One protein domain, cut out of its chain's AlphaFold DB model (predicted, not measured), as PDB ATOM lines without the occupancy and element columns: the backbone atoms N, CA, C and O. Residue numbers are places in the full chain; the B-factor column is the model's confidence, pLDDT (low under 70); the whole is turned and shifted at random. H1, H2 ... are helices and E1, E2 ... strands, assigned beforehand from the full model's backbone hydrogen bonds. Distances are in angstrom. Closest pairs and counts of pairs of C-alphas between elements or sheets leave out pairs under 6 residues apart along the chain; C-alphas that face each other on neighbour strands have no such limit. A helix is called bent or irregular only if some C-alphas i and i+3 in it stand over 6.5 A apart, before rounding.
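AT A GLANCE: This is residues 102 to 221 of the 353 residues of an uncharacterized protein of Anopheles minimus (UniProt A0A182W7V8). This is a loose, open model in which a helical hairpin, H3 and H4, has H6 set crosswise to H3, while H5 makes a corner with H6 and lies far out at one end. At the other end of the longest axis sits a small group of short elements, H1, E1 and H2, and two long stretches with no named element, residues 119 to 144 and 175 to 192, run between these parts. The printed part has 120 residues, with six named helices and one named strand in the order H1, E1, H2, H3, H4, H5, H6, and its class is mostly helix. The whole is loose, with a radius of gyration of the C-alphas of 18.6 A and spans of 50 by 36 by 26 A.

IN THESE COORDINATES: Find C-alpha 102 at (51.583, 4.634, -48.864); there H1 begins and runs to residue 107. Next come the strand E1, residues 109 to 111, and the helix H2, residues 114 to 118. Look then for C-alpha 145 at (45.075, 23.876, -47.000), where H3 begins; it takes residues 145 to 155 and is 15.4 A long. H4, residues 162 to 174, measures 18.0 A. H5, residues 193 to 208, is the longest helix at 23.2 A; it is irregular, with C-alphas 194 and 197 standing 7.6 A apart. H6, residues 211 to 220, covers 13.9 A and ends at C-alpha 220, (38.605, 31.714, -43.884).

HOW THE PARTS SIT: H1 and E1 meet only through their link. E1 pairs with no named strand; its closest C-alpha to H2 is that of Phe 110, 6.3 A from that of Ser 116. H1 and H2 are apart, and H2 and H3 are apart too. H3 and H4 form a helical hairpin: they touch, closest at the C-alphas of Ser 153 and Ala 164, 5.1 A, and run opposite ways at a shallow tilt of 32 degrees. H6 touches H3, closest at the C-alphas of Arg 147 and Ser 220, 5.0 A, about perpendicular at 80 degrees. H5 and H6 are close but not clearly touching, with the C-alphas of Ile 206 and Tyr 212 closest at 5.9 A; at 73 degrees they are only just about perpendicular. Every O i to N i+4 pair is within hydrogen-bond range in H1, H2, H3, H4 and H6; in H5 10 of 12 are.

THE WHOLE: The two C-alphas farthest apart are those of Asp 131 and Arg 194, at 52.5 A. The printed part has no cut. The links from H2 to H3 and from H4 to H5 are long, with 26 and 18 residues. Residues 157 to 162 stand free. The mean pLDDT of the printed part is 81.2, and residues 126 to 127, 129 to 133 and 157 to 163 are under 70.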
ATOM      1  N   ALA A 102      50.501   5.532 -48.469       83.75
ATOM      2  CA  ALA A 102      51.583   4.634 -48.864       83.75
ATOM      3  C   ALA A 102      52.847   5.415 -49.261       83.75
ATOM      4  O   ALA A 102      53.931   5.111 -48.767       83.75
ATOM      5  N   ASP A 103      52.694   6.473 -50.064       83.62
ATOM      6  CA  ASP A 103      53.818   7.335 -50.451       83.62
ATOM      7  C   ASP A 103      54.444   8.024 -49.231       83.62
ATOM      8  O   ASP A 103      55.665   8.149 -49.144       83.62
ATOM      9  N   ILE A 104      53.614   8.447 -48.268       85.75
ATOM     10  CA  ILE A 104      54.069   9.068 -47.017       85.75
ATOM     11  C   ILE A 104      54.868   8.057 -46.187       85.75
ATOM     12  O   ILE A 104      55.958   8.374 -45.727       85.75
ATOM     13  N   GLN A 105      54.384   6.824 -46.027       85.31
ATOM     14  CA  GLN A 105      55.102   5.788 -45.273       85.31
ATOM     15  C   GLN A 105      56.455   5.429 -45.893       85.31
ATOM     16  O   GLN A 105      57.417   5.130 -45.181       85.31
ATOM     17  N   GLU A 106      56.531   5.431 -47.222       85.75
ATOM     18  CA  GLU A 106      57.747   5.060 -47.930       85.75
ATOM     19  C   GLU A 106      58.788   6.186 -47.915       85.75
ATOM     20  O   GLU A 106      59.959   5.914 -47.620       85.75
ATOM     21  N   ARG A 107      58.362   7.422 -48.213       82.94
ATOM     22  CA  ARG A 107      59.249   8.544 -48.561       82.94
ATOM     23  C   ARG A 107      59.441   9.585 -47.462       82.94
ATOM     24  O   ARG A 107      60.449  10.279 -47.499       82.94
ATOM     25  N   CYS A 108      58.507   9.723 -46.520       85.00
ATOM     26  CA  CYS A 108      58.611  10.730 -45.462       85.00
ATOM     27  C   CYS A 108      59.354  10.208 -44.232       85.00
ATOM     28  O   CYS A 108      59.103   9.096 -43.758       85.00
ATOM     29  N   LEU A 109      60.179  11.075 -43.650       87.81
ATOM     30  CA  LEU A 109      60.776  10.890 -42.331       87.81
ATOM     31  C   LEU A 109      60.135  11.862 -41.338       87.81
ATOM     32  O   LEU A 109      60.079  13.070 -41.576       87.81
ATOM     33  N   PHE A 110      59.641  11.340 -40.218       87.38
ATOM     34  CA  PHE A 110      58.997  12.132 -39.170       87.38
ATOM     35  C   PHE A 110      59.900  12.277 -37.950       87.38
ATOM     36  O   PHE A 110      60.723  11.417 -37.651       87.38
ATOM     37  N   HIS A 111      59.713  13.350 -37.191       84.75
ATOM     38  CA  HIS A 111      60.351  13.470 -35.884       84.75
ATOM     39  C   HIS A 111      59.910  12.312 -34.976       84.75
ATOM     40  O   HIS A 111      58.732  11.939 -34.996       84.75
ATOM     41  N   ASP A 112      60.817  11.762 -34.164       84.50
ATOM     42  CA  ASP A 112      60.474  10.733 -33.176       84.50
ATOM     43  C   ASP A 112      59.588  11.330 -32.070       84.50
ATOM     44  O   ASP A 112      60.057  12.009 -31.161       84.50
ATOM     45  N   ASN A 113      58.274  11.164 -32.217       83.19
ATOM     46  CA  ASN A 113      57.225  11.728 -31.376       83.19
ATOM     47  C   ASN A 113      56.135  10.671 -31.168       83.19
ATOM     48  O   ASN A 113      56.017   9.707 -31.922       83.19
ATOM     49  N   LYS A 114      55.268  10.872 -30.170       84.56
ATOM     50  CA  LYS A 114      54.163   9.936 -29.887       84.56
ATOM     51  C   LYS A 114      53.261   9.701 -31.102       84.56
ATOM     52  O   LYS A 114      52.814   8.579 -31.311       84.56
ATOM     53  N   ASP A 115      53.036  10.736 -31.908       82.50
ATOM     54  CA  ASP A 115      52.175  10.653 -33.089       82.50
ATOM     55  C   ASP A 115      52.816   9.818 -34.209       82.50
ATOM     56  O   ASP A 115      52.152   8.974 -34.806       82.50
ATOM     57  N   SER A 116      54.121   9.974 -34.461       84.69
ATOM     58  CA  SER A 116      54.823   9.169 -35.473       84.69
ATOM     59  C   SER A 116      54.951   7.706 -35.051       84.69
ATOM     60  O   SER A 116      54.772   6.818 -35.886       84.69
ATOM     61  N   GLN A 117      55.155   7.450 -33.755       84.50
ATOM     62  CA  GLN A 117      55.139   6.102 -33.180       84.50
ATOM     63  C   GLN A 117      53.753   5.454 -33.272       84.50
ATOM     64  O   GLN A 117      53.651   4.274 -33.601       84.50
ATOM     65  N   PHE A 118      52.683   6.219 -33.034       85.06
ATOM     66  CA  PHE A 118      51.309   5.724 -33.141       85.06
ATOM     67  C   PHE A 118      50.991   5.207 -34.551       85.06
ATOM     68  O   PHE A 118      50.349   4.168 -34.704       85.06
ATOM     69  N   PHE A 119      51.476   5.902 -35.580       82.19
ATOM     70  CA  PHE A 119      51.281   5.518 -36.980       82.19
ATOM     71  C   PHE A 119      52.368   4.605 -37.553       82.19
ATOM     72  O   PHE A 119      52.273   4.208 -38.716       82.19
ATOM     73  N   ASN A 120      53.381   4.264 -36.753       85.75
ATOM     74  CA  ASN A 120      54.522   3.452 -37.165       85.75
ATOM     75  C   ASN A 120      55.241   4.016 -38.412       85.75
ATOM     76  O   ASN A 120      55.607   3.274 -39.325       85.75
ATOM     77  N   PHE A 121      55.398   5.344 -38.480       87.75
ATOM     78  CA  PHE A 121      56.180   5.981 -39.540       87.75
ATOM     79  C   PHE A 121      57.680   5.876 -39.262       87.75
ATOM     80  O   PHE A 121      58.111   5.742 -38.118       87.75
ATOM     81  N   LYS A 122      58.487   5.988 -40.320       87.69
ATOM     82  CA  LYS A 122      59.942   6.086 -40.194       87.69
ATOM     83  C   LYS A 122      60.302   7.372 -39.451       87.69
ATOM     84  O   LYS A 122      59.833   8.451 -39.828       87.69
ATOM     85  N   THR A 123      61.130   7.255 -38.417       87.31
ATOM     86  CA  THR A 123      61.554   8.388 -37.594       87.31
ATOM     87  C   THR A 123      63.045   8.668 -37.703       87.31
ATOM     88  O   THR A 123      63.832   7.789 -38.058       87.31
ATOM     89  N   TYR A 124      63.429   9.908 -37.406       84.62
ATOM     90  CA  TYR A 124      64.824  10.324 -37.297       84.62
ATOM     91  C   TYR A 124      65.114  10.902 -35.898       84.62
ATOM     92  O   TYR A 124      64.217  11.479 -35.274       84.62
ATOM     93  N   PRO A 125      66.346  10.735 -35.380       78.00
ATOM     94  CA  PRO A 125      66.734  11.235 -34.063       78.00
ATOM     95  C   PRO A 125      66.955  12.757 -34.053       78.00
ATOM     96  O   PRO A 125      67.403  13.340 -35.042       78.00
ATOM     97  N   ASN A 126      66.704  13.391 -32.901       67.44
ATOM     98  CA  ASN A 126      66.674  14.854 -32.720       67.44
ATOM     99  C   ASN A 126      67.932  15.619 -33.173       67.44
ATOM    100  O   ASN A 126      67.825  16.801 -33.489       67.44
ATOM    101  N   ASP A 127      69.096  14.970 -33.229       67.56
ATOM    102  CA  ASP A 127      70.378  15.616 -33.553       67.56
ATOM    103  C   ASP A 127      70.772  15.496 -35.037       67.56
ATOM    104  O   ASP A 127      71.891  15.844 -35.421       67.56
ATOM    105  N   THR A 128      69.873  14.995 -35.891       72.06
ATOM    106  CA  THR A 128      70.129  14.858 -37.333       72.06
ATOM    107  C   THR A 128      69.453  15.965 -38.136       72.06
ATOM    108  O   THR A 128      68.248  16.193 -38.039       72.06
ATOM    109  N   TYR A 129      70.246  16.669 -38.947       65.69
ATOM    110  CA  TYR A 129      69.742  17.608 -39.946       65.69
ATOM    111  C   TYR A 129      69.352  16.821 -41.199       65.69
ATOM    112  O   TYR A 129      70.206  16.169 -41.795       65.69
ATOM    113  N   LEU A 130      68.074  16.868 -41.579       69.94
ATOM    114  CA  LEU A 130      67.607  16.269 -42.830       69.94
ATOM    115  C   LEU A 130      67.902  17.159 -44.023       69.94
ATOM    116  O   LEU A 130      67.868  18.391 -43.925       69.94
ATOM    117  N   ASP A 131      68.075  16.509 -45.168       66.44
ATOM    118  CA  ASP A 131      68.089  17.202 -46.437       66.44
ATOM    119  C   ASP A 131      66.706  17.823 -46.740       66.44
ATOM    120  O   ASP A 131      65.654  17.271 -46.378       66.44
ATOM    121  N   PRO A 132      66.668  19.000 -47.398       63.75
ATOM    122  CA  PRO A 132      65.421  19.670 -47.745       63.75
ATOM    123  C   PRO A 132      64.532  18.777 -48.624       63.75
ATOM    124  O   PRO A 132      64.854  18.518 -49.782       63.75
ATOM    125  N   GLY A 133      63.386  18.351 -48.086       67.06
ATOM    126  CA  GLY A 133      62.391  17.541 -48.799       67.06
ATOM    127  C   GLY A 133      62.204  16.114 -48.278       67.06
ATOM    128  O   GLY A 133      61.260  15.458 -48.709       67.06
ATOM    129  N   GLU A 134      63.035  15.649 -47.342       72.06
ATOM    130  CA  GLU A 134      62.878  14.321 -46.718       72.06
ATOM    131  C   GLU A 134      62.048  14.360 -45.424       72.06
ATOM    132  O   GLU A 134      61.385  13.386 -45.058       72.06
ATOM    133  N   GLY A 135      62.062  15.504 -44.732       79.62
ATOM    134  CA  GLY A 135      61.327  15.710 -43.488       79.62
ATOM    135  C   GLY A 135      59.845  16.011 -43.716       79.62
ATOM    136  O   GLY A 135      59.498  16.918 -44.474       79.62
ATOM    137  N   CYS A 136      58.974  15.302 -43.002       84.44
ATOM    138  CA  CYS A 136      57.534  15.544 -42.977       84.44
ATOM    139  C   CYS A 136      57.062  15.827 -41.544       84.44
ATOM    140  O   CYS A 136      57.570  15.273 -40.566       84.44
ATOM    141  N   SER A 137      56.074  16.710 -41.415       83.00
ATOM    142  CA  SER A 137      55.514  17.122 -40.130       83.00
ATOM    143  C   SER A 137      53.997  17.007 -40.135       83.00
ATOM    144  O   SER A 137      53.348  17.272 -41.147       83.00
ATOM    145  N   PHE A 138      53.425  16.673 -38.983       83.38
ATOM    146  CA  PHE A 138      51.984  16.754 -38.785       83.38
ATOM    147  C   PHE A 138      51.569  18.215 -38.604       83.38
ATOM    148  O   PHE A 138      52.113  18.909 -37.746       83.38
ATOM    149  N   GLU A 139      50.587  18.665 -39.381       82.06
ATOM    150  CA  GLU A 139      49.931  19.953 -39.163       82.06
ATOM    151  C   GLU A 139      48.455  19.720 -38.838       82.06
ATOM    152  O   GLU A 139      47.775  18.904 -39.465       82.06
ATOM    153  N   PHE A 140      47.944  20.484 -37.877       79.38
ATOM    154  CA  PHE A 140      46.515  20.569 -37.630       79.38
ATOM    155  C   PHE A 140      45.845  21.369 -38.747       79.38
ATOM    156  O   PHE A 140      45.943  22.595 -38.807       79.38
ATOM    157  N   GLY A 141      45.173  20.646 -39.639       77.69
ATOM    158  CA  GLY A 141      44.394  21.198 -40.740       77.69
ATOM    159  C   GLY A 141      42.922  21.395 -40.392       77.69
ATOM    160  O   GLY A 141      42.346  20.645 -39.604       77.69
ATOM    161  N   ARG A 142      42.289  22.380 -41.027       74.56
ATOM    162  CA  ARG A 142      40.843  22.591 -41.009       74.56
ATOM    163  C   ARG A 142      40.305  22.705 -42.432       74.56
ATOM    164  O   ARG A 142      40.647  23.647 -43.137       74.56
ATOM    165  N   ASP A 143      39.420  21.780 -42.801       75.19
ATOM    166  CA  ASP A 143      38.763  21.615 -44.110       75.19
ATOM    167  C   ASP A 143      39.715  21.439 -45.306       75.19
ATOM    168  O   ASP A 143      39.687  20.397 -45.959       75.19
ATOM    169  N   ASN A 144      40.535  22.451 -45.604       78.06
ATOM    170  CA  ASN A 144      41.486  22.487 -46.710       78.06
ATOM    171  C   ASN A 144      42.756  23.288 -46.346       78.06
ATOM    172  O   ASN A 144      42.805  23.995 -45.335       78.06
ATOM    173  N   GLU A 145      43.793  23.177 -47.179       78.88
ATOM    174  CA  GLU A 145      45.075  23.876 -47.000       78.88
ATOM    175  C   GLU A 145      44.890  25.397 -46.879       78.88
ATOM    176  O   GLU A 145      45.334  26.006 -45.905       78.88
ATOM    177  N   GLU A 146      44.187  26.007 -47.835       79.56
ATOM    178  CA  GLU A 146      44.041  27.464 -47.922       79.56
ATOM    179  C   GLU A 146      43.393  28.060 -46.666       79.56
ATOM    180  O   GLU A 146      43.898  29.031 -46.095       79.56
ATOM    181  N   ARG A 147      42.303  27.448 -46.190       81.06
ATOM    182  CA  ARG A 147      41.588  27.868 -44.980       81.06
ATOM    183  C   ARG A 147      42.426  27.630 -43.737       81.06
ATOM    184  O   ARG A 147      42.418  28.476 -42.847       81.06
ATOM    185  N   THR A 148      43.153  26.515 -43.671       82.88
ATOM    186  CA  THR A 148      44.053  26.217 -42.548       82.88
ATOM    187  C   THR A 148      45.100  27.312 -42.395       82.88
ATOM    188  O   THR A 148      45.218  27.902 -41.320       82.88
ATOM    189  N   ILE A 149      45.815  27.629 -43.479       82.50
ATOM    190  CA  ILE A 149      46.869  28.649 -43.481       82.50
ATOM    191  C   ILE A 149      46.278  30.021 -43.135       82.50
ATOM    192  O   ILE A 149      46.871  30.760 -42.349       82.50
ATOM    193  N   MET A 150      45.094  30.350 -43.663       80.75
ATOM    194  CA  MET A 150      44.420  31.619 -43.378       80.75
ATOM    195  C   MET A 150      43.984  31.786 -41.929       80.75
ATOM    196  O   MET A 150      44.109  32.862 -41.347       80.75
ATOM    197  N   ILE A 151      43.454  30.732 -41.322       81.19
ATOM    198  CA  ILE A 151      43.056  30.783 -39.918       81.19
ATOM    199  C   ILE A 151      44.305  30.879 -39.043       81.19
ATOM    200  O   ILE A 151      44.356  31.709 -38.137       81.19
ATOM    201  N   ALA A 152      45.335  30.083 -39.344       82.12
ATOM    202  CA  ALA A 152      46.600  30.108 -38.620       82.12
ATOM    203  C   ALA A 152      47.291  31.479 -38.702       82.12
ATOM    204  O   ALA A 152      47.808  31.962 -37.694       82.12
ATOM    205  N   SER A 153      47.254  32.142 -39.862       80.56
ATOM    206  CA  SER A 153      47.857  33.465 -40.031       80.56
ATOM    207  C   SER A 153      47.149  34.548 -39.219       80.56
ATOM    208  O   SER A 153      47.817  35.393 -38.633       80.56
ATOM    209  N   LYS A 154      45.816  34.501 -39.103       77.94
ATOM    210  CA  LYS A 154      45.060  35.450 -38.265       77.94
ATOM    211  C   LYS A 154      45.211  35.180 -36.767       77.94
ATOM    212  O   LYS A 154      45.045  36.094 -35.964       77.94
ATOM    213  N   LEU A 155      45.531  33.940 -36.384       76.69
ATOM    214  CA  LEU A 155      45.827  33.559 -34.997       76.69
ATOM    215  C   LEU A 155      47.251  33.932 -34.562       76.69
ATOM    216  O   LEU A 155      47.509  34.039 -33.362       76.69
ATOM    217  N   LYS A 156      48.173  34.152 -35.508       72.62
ATOM    218  CA  LYS A 156      49.504  34.716 -35.250       72.62
ATOM    219  C   LYS A 156      49.346  36.199 -34.900       72.62
ATOM    220  O   LYS A 156      49.468  37.082 -35.738       72.62
ATOM    221  N   TYR A 157      49.005  36.456 -33.642       58.91
ATOM    222  CA  TYR A 157      48.844  37.796 -33.099       58.91
ATOM    223  C   TYR A 157      50.215  38.462 -33.001       58.91
ATOM    224  O   TYR A 157      50.962  38.184 -32.065       58.91
ATOM    225  N   ASP A 158      50.550  39.349 -33.936       52.94
ATOM    226  CA  ASP A 158      51.645  40.277 -33.700       52.94
ATOM    227  C   ASP A 158      51.369  41.663 -34.274       52.94
ATOM    228  O   ASP A 158      50.675  41.836 -35.274       52.94
ATOM    229  N   ARG A 159      51.880  42.675 -33.575       51.97
ATOM    230  CA  ARG A 159      51.531  44.104 -33.689       51.97
ATOM    231  C   ARG A 159      51.930  44.761 -35.027       51.97
ATOM    232  O   ARG A 159      51.965  45.986 -35.113       51.97
ATOM    233  N   ILE A 160      52.256  43.976 -36.054       54.47
ATOM    234  CA  ILE A 160      52.827  44.409 -37.332       54.47
ATOM    235  C   ILE A 160      52.147  43.624 -38.463       54.47
ATOM    236  O   ILE A 160      52.308  42.408 -38.564       54.47
ATOM    237  N   ALA A 161      51.413  44.328 -39.330       55.59
ATOM    238  CA  ALA A 161      50.603  43.755 -40.415       55.59
ATOM    239  C   ALA A 161      51.383  42.841 -41.386       55.59
ATOM    240  O   ALA A 161      50.803  41.925 -41.960       55.59
ATOM    241  N   HIS A 162      52.697  43.034 -41.519       58.97
ATOM    242  CA  HIS A 162      53.557  42.236 -42.401       58.97
ATOM    243  C   HIS A 162      53.801  40.797 -41.906       58.97
ATOM    244  O   HIS A 162      54.108  39.919 -42.703       58.97
ATOM    245  N   THR A 163      53.584  40.506 -40.618       69.06
ATOM    246  CA  THR A 163      53.853  39.169 -40.047       69.06
ATOM    247  C   THR A 163      52.907  38.078 -40.546       69.06
ATOM    248  O   THR A 163      53.314  36.921 -40.669       69.06
ATOM    249  N   ALA A 164      51.657  38.431 -40.862       74.06
ATOM    250  CA  ALA A 164      50.712  37.487 -41.438       74.06
ATOM    251  C   ALA A 164      51.163  37.107 -42.856       74.06
ATOM    252  O   ALA A 164      51.436  35.939 -43.118       74.06
ATOM    253  N   GLU A 165      51.309  38.086 -43.750       76.69
ATOM    254  CA  GLU A 165      51.722  37.852 -45.143       76.69
ATOM    255  C   GLU A 165      53.049  37.083 -45.235       76.69
ATOM    256  O   GLU A 165      53.146  36.115 -45.994       76.69
ATOM    257  N   ASP A 166      54.025  37.423 -44.390       79.62
ATOM    258  CA  ASP A 166      55.306  36.719 -44.316       79.62
ATOM    259  C   ASP A 166      55.146  35.257 -43.867       79.62
ATOM    260  O   ASP A 166      55.753  34.356 -44.455       79.62
ATOM    261  N   TYR A 167      54.303  34.988 -42.861       80.56
ATOM    262  CA  TYR A 167      54.012  33.622 -42.403       80.56
ATOM    263  C   TYR A 167      53.434  32.767 -43.528       80.56
ATOM    264  O   TYR A 167      53.766  31.590 -43.683       80.56
ATOM    265  N   ILE A 168      52.575  33.374 -44.330       80.19
ATOM    266  CA  ILE A 168      51.860  32.697 -45.398       80.19
ATOM    267  C   ILE A 168      52.829  32.374 -46.518       80.19
ATOM    268  O   ILE A 168      52.898  31.235 -46.976       80.19
ATOM    269  N   TYR A 169      53.597  33.373 -46.934       81.12
ATOM    270  CA  TYR A 169      54.611  33.211 -47.952       81.12
ATOM    271  C   TYR A 169      55.632  32.144 -47.558       81.12
ATOM    272  O   TYR A 169      55.992  31.295 -48.373       81.12
ATOM    273  N   TYR A 170      56.046  32.143 -46.290       82.06
ATOM    274  CA  TYR A 170      56.906  31.114 -45.724       82.06
ATOM    275  C   TYR A 170      56.260  29.724 -45.807       82.06
ATOM    276  O   TYR A 170      56.878  28.803 -46.339       82.06
ATOM    277  N   LYS A 171      55.009  29.568 -45.349       83.12
ATOM    278  CA  LYS A 171      54.303  28.279 -45.374       83.12
ATOM    279  C   LYS A 171      54.126  27.745 -46.794       83.12
ATOM    280  O   LYS A 171      54.459  26.594 -47.034       83.12
ATOM    281  N   VAL A 172      53.683  28.576 -47.732       79.44
ATOM    282  CA  VAL A 172      53.414  28.168 -49.120       79.44
ATOM    283  C   VAL A 172      54.697  27.867 -49.904       79.44
ATOM    284  O   VAL A 172      54.707  27.008 -50.783       79.44
ATOM    285  N   ARG A 173      55.806  28.561 -49.612       76.75
ATOM    286  CA  ARG A 173      57.082  28.306 -50.301       76.75
ATOM    287  C   ARG A 173      57.837  27.101 -49.769       76.75
ATOM    288  O   ARG A 173      58.515  26.440 -50.551       76.75
ATOM    289  N   GLN A 174      57.782  26.876 -48.460       77.69
ATOM    290  CA  GLN A 174      58.607  25.867 -47.794       77.69
ATOM    291  C   GLN A 174      57.871  24.544 -47.596       77.69
ATOM    292  O   GLN A 174      58.510  23.498 -47.577       77.69
ATOM    293  N   TYR A 175      56.542  24.573 -47.473       78.62
ATOM    294  CA  TYR A 175      55.744  23.391 -47.170       78.62
ATOM    295  C   TYR A 175      54.758  23.085 -48.288       78.62
ATOM    296  O   TYR A 175      54.293  23.961 -49.015       78.62
ATOM    297  N   ARG A 176      54.433  21.800 -48.398       78.31
ATOM    298  CA  ARG A 176      53.323  21.296 -49.201       78.31
ATOM    299  C   ARG A 176      52.426  20.480 -48.301       78.31
ATOM    300  O   ARG A 176      52.924  19.703 -47.492       78.31
ATOM    301  N   TYR A 177      51.124  20.648 -48.465       81.00
ATOM    302  CA  TYR A 177      50.142  19.911 -47.691       81.00
ATOM    303  C   TYR A 177      49.681  18.703 -48.495       81.00
ATOM    304  O   TYR A 177      49.210  18.832 -49.623       81.00
ATOM    305  N   ALA A 178      49.848  17.517 -47.916       82.06
ATOM    306  CA  ALA A 178      49.278  16.305 -48.478       82.06
ATOM    307  C   ALA A 178      47.753  16.341 -48.315       82.06
ATOM    308  O   ALA A 178      47.246  16.696 -47.250       82.06
ATOM    309  N   ASN A 179      47.014  15.892 -49.329       78.50
ATOM    310  CA  ASN A 179      45.555  15.750 -49.226       78.50
ATOM    311  C   ASN A 179      45.114  14.587 -48.312       78.50
ATOM    312  O   ASN A 179      43.922  14.426 -48.042       78.50
ATOM    313  N   THR A 180      46.053  13.763 -47.835       82.25
ATOM    314  CA  THR A 180      45.766  12.674 -46.894       82.25
ATOM    315  C   THR A 180      45.453  13.228 -45.506       82.25
ATOM    316  O   THR A 180      46.245  13.959 -44.916       82.25
ATOM    317  N   LYS A 181      44.314  12.809 -44.948       83.31
ATOM    318  CA  LYS A 181      43.942  13.070 -43.555       83.31
ATOM    319  C   LYS A 181      44.282  11.857 -42.695       83.31
ATOM    320  O   LYS A 181      43.842  10.751 -42.993       83.31
ATOM    321  N   PHE A 182      45.034  12.076 -41.620       77.06
ATOM    322  CA  PHE A 182      45.424  11.010 -40.688       77.06
ATOM    323  C   PHE A 182      44.411  10.815 -39.558       77.06
ATOM    324  O   PHE A 182      44.124   9.687 -39.172       77.06
ATOM    325  N   PHE A 183      43.860  11.918 -39.045       76.44
ATOM    326  CA  PHE A 183      42.857  11.926 -37.987       76.44
ATOM    327  C   PHE A 183      41.832  13.027 -38.225       76.44
ATOM    328  O   PHE A 183      42.189  14.179 -38.466       76.44
ATOM    329  N   GLU A 184      40.556  12.677 -38.084       80.12
ATOM    330  CA  GLU A 184      39.464  13.637 -37.973       80.12
ATOM    331  C   GLU A 184      38.965  13.620 -36.529       80.12
ATOM    332  O   GLU A 184      38.553  12.582 -36.012       80.12
ATOM    333  N   TYR A 185      39.030  14.767 -35.859       77.62
ATOM    334  CA  TYR A 185      38.514  14.927 -34.506       77.62
ATOM    335  C   TYR A 185      37.500  16.063 -34.466       77.62
ATOM    336  O   TYR A 185      37.629  17.079 -35.149       77.62
ATOM    337  N   GLN A 186      36.471  15.882 -33.645       79.62
ATOM    338  CA  GLN A 186      35.512  16.938 -33.361       79.62
ATOM    339  C   GLN A 186      36.102  17.879 -32.312       79.62
ATOM    340  O   GLN A 186      36.750  17.444 -31.359       79.62
ATOM    341  N   LEU A 187      35.875  19.180 -32.479       78.25
ATOM    342  CA  LEU A 187      36.298  20.166 -31.494       78.25
ATOM    343  C   LEU A 187      35.458  19.996 -30.220       78.25
ATOM    344  O   LEU A 187      34.243  20.193 -30.238       78.25
ATOM    345  N   CYS A 188      36.106  19.643 -29.113       81.94
ATOM    346  CA  CYS A 188      35.458  19.524 -27.811       81.94
ATOM    347  C   CYS A 188      35.828  20.709 -26.917       81.94
ATOM    348  O   CYS A 188      37.002  21.046 -26.768       81.94
ATOM    349  N   TYR A 189      34.827  21.307 -26.274       84.81
ATOM    350  CA  TYR A 189      35.029  22.356 -25.278       84.81
ATOM    351  C   TYR A 189      34.971  21.760 -23.871       84.81
ATOM    352  O   TYR A 189      34.003  21.092 -23.505       84.81
ATOM    353  N   LEU A 190      36.006  22.017 -23.070       88.44
ATOM    354  CA  LEU A 190      36.047  21.642 -21.658       88.44
ATOM    355  C   LEU A 190      35.439  22.760 -20.816       88.44
ATOM    356  O   LEU A 190      35.905  23.898 -20.846       88.44
ATOM    357  N   ILE A 191      34.380  22.436 -20.074       89.69
ATOM    358  CA  ILE A 191      33.556  23.428 -19.374       89.69
ATOM    359  C   ILE A 191      33.223  22.907 -17.991       89.69
ATOM    360  O   ILE A 191      32.902  21.732 -17.812       89.69
ATOM    361  N   ALA A 192      33.276  23.797 -17.003       91.88
ATOM    362  CA  ALA A 192      32.853  23.468 -15.654       91.88
ATOM    363  C   ALA A 192      31.381  23.025 -15.647       91.88
ATOM    364  O   ALA A 192      30.521  23.689 -16.229       91.88
ATOM    365  N   SER A 193      31.079  21.943 -14.922       89.75
ATOM    366  CA  SER A 193      29.752  21.305 -14.927       89.75
ATOM    367  C   SER A 193      28.588  22.265 -14.656       89.75
ATOM    368  O   SER A 193      27.489  22.026 -15.137       89.75
ATOM    369  N   ARG A 194      28.818  23.353 -13.908       93.12
ATOM    370  CA  ARG A 194      27.800  24.357 -13.548       93.12
ATOM    371  C   ARG A 194      27.354  25.242 -14.717       93.12
ATOM    372  O   ARG A 194      26.277  25.816 -14.653       93.12
ATOM    373  N   PHE A 195      28.177  25.368 -15.757       92.94
ATOM    374  CA  PHE A 195      27.900  26.204 -16.930       92.94
ATOM    375  C   PHE A 195      27.585  25.385 -18.179       92.94
ATOM    376  O   PHE A 195      27.389  25.961 -19.244       92.94
ATOM    377  N   ARG A 196      27.540  24.052 -18.064       91.62
ATOM    378  CA  ARG A 196      27.376  23.152 -19.206       91.62
ATOM    379  C   ARG A 196      26.098  23.449 -19.988       91.62
ATOM    380  O   ARG A 196      26.174  23.631 -21.198       91.62
ATOM    381  N   ASP A 197      24.967  23.551 -19.297       91.81
ATOM    382  CA  ASP A 197      23.659  23.729 -19.941       91.81
ATOM    383  C   ASP A 197      23.536  25.113 -20.584       91.81
ATOM    384  O   ASP A 197      23.092  25.247 -21.722       91.81
ATOM    385  N   ILE A 198      24.022  26.144 -19.885       94.06
ATOM    386  CA  ILE A 198      24.046  27.522 -20.388       94.06
ATOM    387  C   ILE A 198      24.935  27.614 -21.631       94.06
ATOM    388  O   ILE A 198      24.539  28.187 -22.643       94.06
ATOM    389  N   PHE A 199      26.133  27.033 -21.582       93.06
ATOM    390  CA  PHE A 199      27.039  27.048 -22.723       93.06
ATOM    391  C   PHE A 199      26.476  26.270 -23.911       93.06
ATOM    392  O   PHE A 199      26.570  26.744 -25.039       93.06
ATOM    393  N   MET A 200      25.869  25.104 -23.667       91.94
ATOM    394  CA  MET A 200      25.245  24.304 -24.720       91.94
ATOM    395  C   MET A 200      24.146  25.096 -25.434       91.94
ATOM    396  O   MET A 200      24.138  25.129 -26.662       91.94
ATOM    397  N   TYR A 201      23.300  25.806 -24.681       94.44
ATOM    398  CA  TYR A 201      22.279  26.689 -25.244       94.44
ATOM    399  C   TYR A 201      22.883  27.778 -26.147       94.44
ATOM    400  O   TYR A 201      22.439  27.959 -27.279       94.44
ATOM    401  N   TYR A 202      23.925  28.480 -25.688       93.94
ATOM    402  CA  TYR A 202      24.544  29.546 -26.485       93.94
ATOM    403  C   TYR A 202      25.277  29.029 -27.719       93.94
ATOM    404  O   TYR A 202      25.177  29.643 -28.778       93.94
ATOM    405  N   ILE A 203      25.995  27.911 -27.612       91.75
ATOM    406  CA  ILE A 203      26.651  27.302 -28.771       91.75
ATOM    407  C   ILE A 203      25.615  26.887 -29.809       91.75
ATOM    408  O   ILE A 203      25.778  27.213 -30.983       91.75
ATOM    409  N   GLN A 204      24.533  26.236 -29.384       93.50
ATOM    410  CA  GLN A 204      23.452  25.859 -30.286       93.50
ATOM    411  C   GLN A 204      22.849  27.093 -30.969       93.50
ATOM    412  O   GLN A 204      22.756  27.118 -32.192       93.50
ATOM    413  N   ALA A 205      22.561  28.157 -30.214       94.75
ATOM    414  CA  ALA A 205      22.059  29.407 -30.778       94.75
ATOM    415  C   ALA A 205      23.034  30.042 -31.790       94.75
ATOM    416  O   ALA A 205      22.603  30.565 -32.816       94.75
ATOM    417  N   ILE A 206      24.348  29.989 -31.545       94.56
ATOM    418  CA  ILE A 206      25.380  30.517 -32.457       94.56
ATOM    419  C   ILE A 206      25.423  29.740 -33.782       94.56
ATOM    420  O   ILE A 206      25.590  30.350 -34.841       94.56
ATOM    421  N   PHE A 207      25.273  28.415 -33.733       92.00
ATOM    422  CA  PHE A 207      25.229  27.583 -34.935       92.00
ATOM    423  C   PHE A 207      23.902  27.741 -35.687       92.00
ATOM    424  O   PHE A 207      23.916  27.990 -36.888       92.00
ATOM    425  N   GLU A 208      22.762  27.678 -34.995       94.69
ATOM    426  CA  GLU A 208      21.429  27.791 -35.612       94.69
ATOM    427  C   GLU A 208      21.165  29.172 -36.221       94.69
ATOM    428  O   GLU A 208      20.494  29.286 -37.244       94.69
ATOM    429  N   SER A 209      21.722  30.229 -35.627       94.88
ATOM    430  CA  SER A 209      21.639  31.587 -36.180       94.88
ATOM    431  C   SER A 209      22.541  31.817 -37.398       94.88
ATOM    432  O   SER A 209      22.459  32.876 -38.019       94.88
ATOM    433  N   GLY A 210      23.433  30.876 -37.731       93.38
ATOM    434  CA  GLY A 210      24.404  31.018 -38.820       93.38
ATOM    435  C   GLY A 210      25.518  32.038 -38.546       93.38
ATOM    436  O   GLY A 210      26.334  32.311 -39.430       93.38
ATOM    437  N   ILE A 211      25.600  32.595 -37.330       92.75
ATOM    438  CA  ILE A 211      26.650  33.550 -36.940       92.75
ATOM    439  C   ILE A 211      28.027  32.899 -37.074       92.75
ATOM    440  O   ILE A 211      28.970  33.533 -37.555       92.75
ATOM    441  N   TYR A 212      28.134  31.627 -36.681       89.19
ATOM    442  CA  TYR A 212      29.369  30.872 -36.827       89.19
ATOM    443  C   TYR A 212      29.812  30.768 -38.282       89.19
ATOM    444  O   TYR A 212      30.958  31.087 -38.583       89.19
ATOM    445  N   ASP A 213      28.914  30.372 -39.183       89.00
ATOM    446  CA  ASP A 213      29.240  30.205 -40.598       89.00
ATOM    447  C   ASP A 213      29.627  31.536 -41.233       89.00
ATOM    448  O   ASP A 213      30.581  31.603 -42.008       89.00
ATOM    449  N   HIS A 214      28.943  32.622 -40.870       89.44
ATOM    450  CA  HIS A 214      29.299  33.959 -41.327       89.44
ATOM    451  C   HIS A 214      30.706  34.365 -40.862       89.44
ATOM    452  O   HIS A 214      31.539  34.763 -41.678       89.44
ATOM    453  N   TYR A 215      30.995  34.221 -39.566       86.44
ATOM    454  CA  TYR A 215      32.307  34.533 -38.993       86.44
ATOM    455  C   TYR A 215      33.408  33.653 -39.590       86.44
ATOM    456  O   TYR A 215      34.462  34.147 -39.995       86.44
ATOM    457  N   TYR A 216      33.141  32.353 -39.698       84.44
ATOM    458  CA  TYR A 216      34.061  31.370 -40.239       84.44
ATOM    459  C   TYR A 216      34.379  31.642 -41.705       84.44
ATOM    460  O   TYR A 216      35.551  31.695 -42.069       84.44
ATOM    461  N   ASN A 217      33.373  31.880 -42.545       84.94
ATOM    462  CA  ASN A 217      33.580  32.202 -43.954       84.94
ATOM    463  C   ASN A 217      34.334  33.526 -44.121       84.94
ATOM    464  O   ASN A 217      35.276  33.584 -44.896       84.94
ATOM    465  N   ASN A 218      34.006  34.563 -43.350       84.69
ATOM    466  CA  ASN A 218      34.713  35.846 -43.420       84.69
ATOM    467  C   ASN A 218      36.198  35.731 -43.013       84.69
ATOM    468  O   ASN A 218      37.086  36.354 -43.593       84.69
ATOM    469  N   ILE A 219      36.502  34.894 -42.019       77.38
ATOM    470  CA  ILE A 219      37.883  34.679 -41.580       77.38
ATOM    471  C   ILE A 219      38.661  33.774 -42.522       77.38
ATOM    472  O   ILE A 219      39.835  34.042 -42.772       77.38
ATOM    473  N   SER A 220      38.009  32.731 -43.021       74.31
ATOM    474  CA  SER A 220      38.605  31.714 -43.884       74.31
ATOM    475  C   SER A 220      38.674  32.133 -45.354       74.31
ATOM    476  O   SER A 220      39.355  31.468 -46.132       74.31
ATOM    477  N   GLN A 221      37.997  33.224 -45.739       71.44
ATOM    478  CA  GLN A 221      38.033  33.744 -47.100       71.44
ATOM    479  C   GLN A 221      39.463  34.127 -47.495       71.44
ATOM    480  O   GLN A 221      40.106  34.935 -46.811       71.44
TER     481      GLN A 221